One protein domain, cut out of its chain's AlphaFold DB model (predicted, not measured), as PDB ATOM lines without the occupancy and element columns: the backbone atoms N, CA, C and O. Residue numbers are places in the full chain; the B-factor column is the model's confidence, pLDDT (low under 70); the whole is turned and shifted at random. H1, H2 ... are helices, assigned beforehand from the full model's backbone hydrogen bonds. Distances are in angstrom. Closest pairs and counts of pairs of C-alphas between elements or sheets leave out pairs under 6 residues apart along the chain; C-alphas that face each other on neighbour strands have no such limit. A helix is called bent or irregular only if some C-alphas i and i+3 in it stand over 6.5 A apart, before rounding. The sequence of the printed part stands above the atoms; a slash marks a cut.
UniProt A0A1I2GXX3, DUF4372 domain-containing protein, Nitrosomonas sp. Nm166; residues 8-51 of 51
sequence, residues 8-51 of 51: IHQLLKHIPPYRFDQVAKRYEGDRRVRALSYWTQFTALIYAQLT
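What this domain is: This is residues 8 to 51 of the 51 residues of the protein "DUF4372 domain-containing protein" of Nitrosomonas sp. Nm166 (UniProt A0A1I2GXX3). Three short helices make an open, folded-back shape: H1 and H2 follow one another along one side, the chain turns back through a long loop, and H3 returns along the other side, its first residues beside H2 and its later part near H1. The loop makes one end of the longest axis, where residues 31 to 36 stick out free of the rest. The printed part has 44 residues with three named helices, in the order H1, H2, H3, and no named strand, and the class is all helix. It is only just compact, close to loose, with a radius of gyration of the C-alphas of 11.1 A, and the C-alphas span 29 by 19 by 13 A.

Where its parts are: H1 is residues 8 to 13, and its first C-alpha, that of Ile 8, is at (-46.787, 10.536, -27.174). H2 is residues 17 to 26 and measures 14.1 A from first to last C-alpha; it begins with C-alpha 17 at (-38.476, 8.671, -16.805). H3, residues 38 to 49, is the longest helix with 12 residues and measures 16.7 A; its last C-alpha, that of Gln 49, is at (-52.187, 0.956, -27.898). None of the three helices is bent.

How they stand to each other: H1 and H2 are apart, although the link between them, of 3 residues, is tight. H1 and H3 are close but not clearly touching, with 2 pairs of C-alphas within 8 A; the closest C-alphas are those of Ile 8 and Tyr 47, 7.4 A apart. They run opposite ways at a steep tilt of 48 degrees. H2 and H3 touch, and H3 does so with residues 38 to 39 alone; the closest C-alphas are those of Ala 24 and Tyr 38, 7.2 A apart. Their lines are only just about perpendicular, at 70.2 degrees. In H1, H2 and H3 every O i to N i+4 pair is within hydrogen-bond range.

The domain as a whole: The two C-alphas farthest apart are those of Arg 31 and Thr 51, at 30.0 A, while the first and last printed C-alphas, those of Ile 8 and Thr 51, are 11.6 A apart. The printed part has no cut, and Thr 51 is the chain's last residue. The link from H2 to H3, with 11 residues, is long, and residues 31 to 36 within it stand free. The mean pLDDT of the printed part is 76.3; residues 28 to 36 and residue 51 are under 70.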
ATOM      1  N   ILE A   8     -47.665  11.406 -27.966       77.19
ATOM      2  CA  ILE A   8     -46.787  10.536 -27.174       77.19
ATOM      3  C   ILE A   8     -45.789  11.335 -26.335       77.19
ATOM      4  O   ILE A   8     -45.603  11.030 -25.164       77.19
ATOM      5  N   HIS A   9     -45.159  12.374 -26.883       78.88
ATOM      6  CA  HIS A   9     -44.239  13.211 -26.114       78.88
ATOM      7  C   HIS A   9     -44.963  13.986 -25.003       78.88
ATOM      8  O   HIS A   9     -44.427  14.119 -23.905       78.88
ATOM      9  N   GLN A  10     -46.191  14.452 -25.257       81.81
ATOM     10  CA  GLN A  10     -47.023  15.089 -24.231       81.81
ATOM     11  C   GLN A  10     -47.434  14.097 -23.134       81.81
ATOM     12  O   GLN A  10     -47.336  14.424 -21.953       81.81
ATOM     13  N   LEU A  11     -47.792  12.866 -23.504       79.75
ATOM     14  CA  LEU A  11     -48.122  11.798 -22.561       79.75
ATOM     15  C   LEU A  11     -46.909  11.408 -21.701       79.75
ATOM     16  O   LEU A  11     -47.000  11.341 -20.477       79.75
ATOM     17  N   LEU A  12     -45.742  11.225 -22.325       79.00
ATOM     18  CA  LEU A  12     -44.491  10.925 -21.624       79.00
ATOM     19  C   LEU A  12     -44.036  12.086 -20.731       79.00
ATOM     20  O   LEU A  12     -43.361  11.857 -19.735       79.00
ATOM     21  N   LYS A  13     -44.442  13.330 -21.013       81.94
ATOM     22  CA  LYS A  13     -44.179  14.474 -20.128       81.94
ATOM     23  C   LYS A  13     -44.889  14.342 -18.775       81.94
ATOM     24  O   LYS A  13     -44.393  14.865 -17.780       81.94
ATOM     25  N   HIS A  14     -46.017  13.632 -18.724       84.06
ATOM     26  CA  HIS A  14     -46.707  13.309 -17.474       84.06
ATOM     27  C   HIS A  14     -46.082  12.130 -16.720       84.06
ATOM     28  O   HIS A  14     -46.378  11.948 -15.541       84.06
ATOM     29  N   ILE A  15     -45.197  11.360 -17.359       81.69
ATOM     30  CA  ILE A  15     -44.547  10.189 -16.769       81.69
ATOM     31  C   ILE A  15     -43.033  10.436 -16.723       81.69
ATOM     32  O   ILE A  15     -42.326  10.145 -17.687       81.69
ATOM     33  N   PRO A  16     -42.490  10.960 -15.606       79.12
ATOM     34  CA  PRO A  16     -41.067  11.247 -15.513       79.12
ATOM     35  C   PRO A  16     -40.242   9.954 -15.650       79.12
ATOM     36  O   PRO A  16     -40.439   9.030 -14.850       79.12
ATOM     37  N   PRO A  17     -39.266   9.883 -16.573       73.62
ATOM     38  CA  PRO A  17     -38.476   8.671 -16.805       73.62
ATOM     39  C   PRO A  17     -37.708   8.212 -15.558       73.62
ATOM     40  O   PRO A  17     -37.575   7.018 -15.321       73.62
ATOM     41  N   TYR A  18     -37.284   9.141 -14.697       79.94
ATOM     42  CA  TYR A  18     -36.618   8.819 -13.430       79.94
ATOM     43  C   TYR A  18     -37.529   8.086 -12.430       79.94
ATOM     44  O   TYR A  18     -37.094   7.165 -11.744       79.94
ATOM     45  N   ARG A  19     -38.812   8.468 -12.354       79.88
ATOM     46  CA  ARG A  19     -39.794   7.784 -11.495       79.88
ATOM     47  C   ARG A  19     -40.083   6.383 -12.023       79.88
ATOM     48  O   ARG A  19     -40.193   5.450 -11.234       79.88
ATOM     49  N   PHE A  20     -40.169   6.242 -13.343       81.19
ATOM     50  CA  PHE A  20     -40.348   4.949 -13.991       81.19
ATOM     51  C   PHE A  20     -39.146   4.025 -13.754       81.19
ATOM     52  O   PHE A  20     -39.331   2.878 -13.368       81.19
ATOM     53  N   ASP A  21     -37.922   4.541 -13.891       77.94
ATOM     54  CA  ASP A  21     -36.684   3.796 -13.642       77.94
ATOM     55  C   ASP A  21     -36.589   3.286 -12.193       77.94
ATOM     56  O   ASP A  21     -36.258   2.124 -11.967       77.94
ATOM     57  N   GLN A  22     -36.975   4.101 -11.202       81.31
ATOM     58  CA  GLN A  22     -37.048   3.661  -9.801       81.31
ATOM     59  C   GLN A  22     -38.019   2.489  -9.602       81.31
ATOM     60  O   GLN A  22     -37.723   1.559  -8.851       81.31
ATOM     61  N   VAL A  23     -39.175   2.521 -10.269       80.75
ATOM     62  CA  VAL A  23     -40.169   1.442 -10.205       80.75
ATOM     63  C   VAL A  23     -39.663   0.199 -10.939       80.75
ATOM     64  O   VAL A  23     -39.720  -0.894 -10.385       80.75
ATOM     65  N   ALA A  24     -39.097   0.355 -12.135       78.50
ATOM     66  CA  ALA A  24     -38.529  -0.744 -12.914       78.50
ATOM     67  C   ALA A  24     -37.390  -1.455 -12.160       78.50
ATOM     68  O   ALA A  24     -37.347  -2.686 -12.119       78.50
ATOM     69  N   LYS A  25     -36.524  -0.691 -11.480       77.19
ATOM     70  CA  LYS A  25     -35.479  -1.222 -10.590       77.19
ATOM     71  C   LYS A  25     -36.053  -1.935  -9.372       77.19
ATOM     72  O   LYS A  25     -35.550  -2.992  -9.003       77.19
ATOM     73  N   ARG A  26     -37.117  -1.394  -8.767       78.88
ATOM     74  CA  ARG A  26     -37.797  -2.010  -7.615       78.88
ATOM     75  C   ARG A  26     -38.378  -3.389  -7.942       78.88
ATOM     76  O   ARG A  26     -38.397  -4.244  -7.066       78.88
ATOM     77  N   TYR A  27     -38.821  -3.602  -9.177       76.38
ATOM     78  CA  TYR A  27     -39.332  -4.892  -9.651       76.38
ATOM     79  C   TYR A  27     -38.261  -5.776 -10.314       76.38
ATOM     80  O   TYR A  27     -38.607  -6.746 -10.980       76.38
ATOM     81  N   GLU A  28     -36.969  -5.455 -10.158       65.25
ATOM     82  CA  GLU A  28     -35.846  -6.185 -10.776       65.25
ATOM     83  C   GLU A  28     -35.978  -6.373 -12.304       65.25
ATOM     84  O   GLU A  28     -35.413  -7.307 -12.880       65.25
ATOM     85  N   GLY A  29     -36.695  -5.476 -12.994       59.41
ATOM     86  CA  GLY A  29     -37.015  -5.616 -14.421       59.41
ATOM     87  C   GLY A  29     -35.791  -5.629 -15.345       59.41
ATOM     88  O   GLY A  29     -35.877  -6.085 -16.484       59.41
ATOM     89  N   ASP A  30     -34.638  -5.180 -14.844       56.47
ATOM     90  CA  ASP A  30     -33.388  -5.015 -15.592       56.47
ATOM     91  C   ASP A  30     -32.424  -6.212 -15.487       56.47
ATOM     92  O   ASP A  30     -31.351  -6.219 -16.089       56.47
ATOM     93  N   ARG A  31     -32.771  -7.272 -14.741       57.16
ATOM     94  CA  ARG A  31     -31.807  -8.343 -14.414       57.16
ATOM     95  C   ARG A  31     -31.370  -9.194 -15.621       57.16
ATOM     96  O   ARG A  31     -30.434  -9.983 -15.496       57.16
ATOM     97  N   ARG A  32     -32.022  -9.067 -16.789       58.16
ATOM     98  CA  ARG A  32     -31.750  -9.892 -17.990       58.16
ATOM     99  C   ARG A  32     -31.814  -9.175 -19.345       58.16
ATOM    100  O   ARG A  32     -31.622  -9.835 -20.366       58.16
ATOM    101  N   VAL A  33     -32.057  -7.865 -19.409       62.00
ATOM    102  CA  VAL A  33     -32.301  -7.196 -20.698       62.00
ATOM    103  C   VAL A  33     -31.029  -6.509 -21.205       62.00
ATOM    104  O   VAL A  33     -30.642  -5.457 -20.721       62.00
ATOM    105  N   ARG A  34     -30.344  -7.116 -22.186       59.66
ATOM    106  CA  ARG A  34     -29.068  -6.600 -22.735       59.66
ATOM    107  C   ARG A  34     -29.206  -5.613 -23.903       59.66
ATOM    108  O   ARG A  34     -28.214  -4.984 -24.252       59.66
ATOM    109  N   ALA A  35     -30.383  -5.499 -24.525       64.69
ATOM    110  CA  ALA A  35     -30.525  -4.817 -25.822       64.69
ATOM    111  C   ALA A  35     -31.609  -3.724 -25.886       64.69
ATOM    112  O   ALA A  35     -31.546  -2.870 -26.765       64.69
ATOM    113  N   LEU A  36     -32.597  -3.726 -24.982       66.12
ATOM    114  CA  LEU A  36     -33.738  -2.810 -25.059       66.12
ATOM    115  C   LEU A  36     -34.139  -2.328 -23.665       66.12
ATOM    116  O   LEU A  36     -34.662  -3.107 -22.871       66.12
ATOM    117  N   SER A  37     -33.921  -1.047 -23.366       74.12
ATOM    118  CA  SER A  37     -34.275  -0.495 -22.057       74.12
ATOM    119  C   SER A  37     -35.775  -0.649 -21.780       74.12
ATOM    120  O   SER A  37     -36.611  -0.576 -22.688       74.12
ATOM    121  N   TYR A  38     -36.129  -0.838 -20.509       77.00
ATOM    122  CA  TYR A  38     -37.525  -0.947 -20.071       77.00
ATOM    123  C   TYR A  38     -38.341   0.303 -20.443       77.00
ATOM    124  O   TYR A  38     -39.526   0.221 -20.750       77.00
ATOM    125  N   TRP A  39     -37.681   1.463 -20.496       81.81
ATOM    126  CA  TRP A  39     -38.265   2.709 -20.987       81.81
ATOM    127  C   TRP A  39     -38.659   2.637 -22.467       81.81
ATOM    128  O   TRP A  39     -39.752   3.062 -22.846       81.81
ATOM    129  N   THR A  40     -37.793   2.069 -23.309       81.88
ATOM    130  CA  THR A  40     -38.092   1.878 -24.730       81.88
ATOM    131  C   THR A  40     -39.208   0.852 -24.922       81.88
ATOM    132  O   THR A  40     -40.102   1.090 -25.729       81.88
ATOM    133  N   GLN A  41     -39.227  -0.237 -24.142       84.19
ATOM    134  CA  GLN A  41     -40.336  -1.206 -24.142       84.19
ATOM    135  C   GLN A  41     -41.665  -0.554 -23.755       84.19
ATOM    136  O   GLN A  41     -42.661  -0.709 -24.454       84.19
ATOM    137  N   PHE A  42     -41.673   0.229 -22.679       84.25
ATOM    138  CA  PHE A  42     -42.850   0.960 -22.225       84.25
ATOM    139  C   PHE A  42     -43.359   1.948 -23.279       84.25
ATOM    140  O   PHE A  42     -44.550   1.980 -23.584       84.25
ATOM    141  N   THR A  43     -42.448   2.701 -23.895       82.31
ATOM    142  CA  THR A  43     -42.790   3.635 -24.973       82.31
ATOM    143  C   THR A  43     -43.369   2.903 -26.189       82.31
ATOM    144  O   THR A  43     -44.335   3.378 -26.783       82.31
ATOM    145  N   ALA A  44     -42.832   1.729 -26.534       86.06
ATOM    146  CA  ALA A  44     -43.340   0.896 -27.623       86.06
ATOM    147  C   ALA A  44     -44.736   0.321 -27.323       86.06
ATOM    148  O   ALA A  44     -45.594   0.320 -28.201       86.06
ATOM    149  N   LEU A  45     -44.993  -0.113 -26.086       85.56
ATOM    150  CA  LEU A  45     -46.313  -0.592 -25.663       85.56
ATOM    151  C   LEU A  45     -47.362   0.524 -25.707       85.56
ATOM    152  O   LEU A  45     -48.458   0.305 -26.210       85.56
ATOM    153  N   ILE A  46     -47.018   1.730 -25.245       84.94
ATOM    154  CA  ILE A  46     -47.891   2.908 -25.366       84.94
ATOM    155  C   ILE A  46     -48.192   3.205 -26.834       84.94
ATOM    156  O   ILE A  46     -49.343   3.443 -27.187       84.94
ATOM    157  N   TYR A  47     -47.170   3.178 -27.693       84.31
ATOM    158  CA  TYR A  47     -47.342   3.396 -29.127       84.31
ATOM    159  C   TYR A  47     -48.304   2.368 -29.745       84.31
ATOM    160  O   TYR A  47     -49.197   2.741 -30.501       84.31
ATOM    161  N   ALA A  48     -48.167   1.092 -29.375       86.25
ATOM    162  CA  ALA A  48     -48.999   0.006 -29.885       86.25
ATOM    163  C   ALA A  48     -50.476   0.092 -29.459       86.25
ATOM    164  O   ALA A  48     -51.326  -0.428 -30.165       86.25
ATOM    165  N   GLN A  49     -50.795   0.730 -28.328       82.94
ATOM    166  CA  GLN A  49     -52.187   0.956 -27.898       82.94
ATOM    167  C   GLN A  49     -52.849   2.162 -28.585       82.94
ATOM    168  O   GLN A  49     -54.060   2.333 -28.492       82.94
ATOM    169  N   LEU A  50     -52.054   3.029 -29.218       77.69
ATOM    170  CA  LEU A  50     -52.513   4.250 -29.889       77.69
ATOM    171  C   LEU A  50     -52.602   4.100 -31.420       77.69
ATOM    172  O   LEU A  50     -52.948   5.073 -32.091       77.69
ATOM    173  N   THR A  51     -52.250   2.924 -31.951       68.06
ATOM    174  CA  THR A  51     -52.431   2.521 -33.360       68.06
ATOM    175  C   THR A  51     -53.729   1.745 -33.498       68.06
ATOM    176  O   THR A  51     -54.455   2.006 -34.479       68.06
TER     177      THR A  51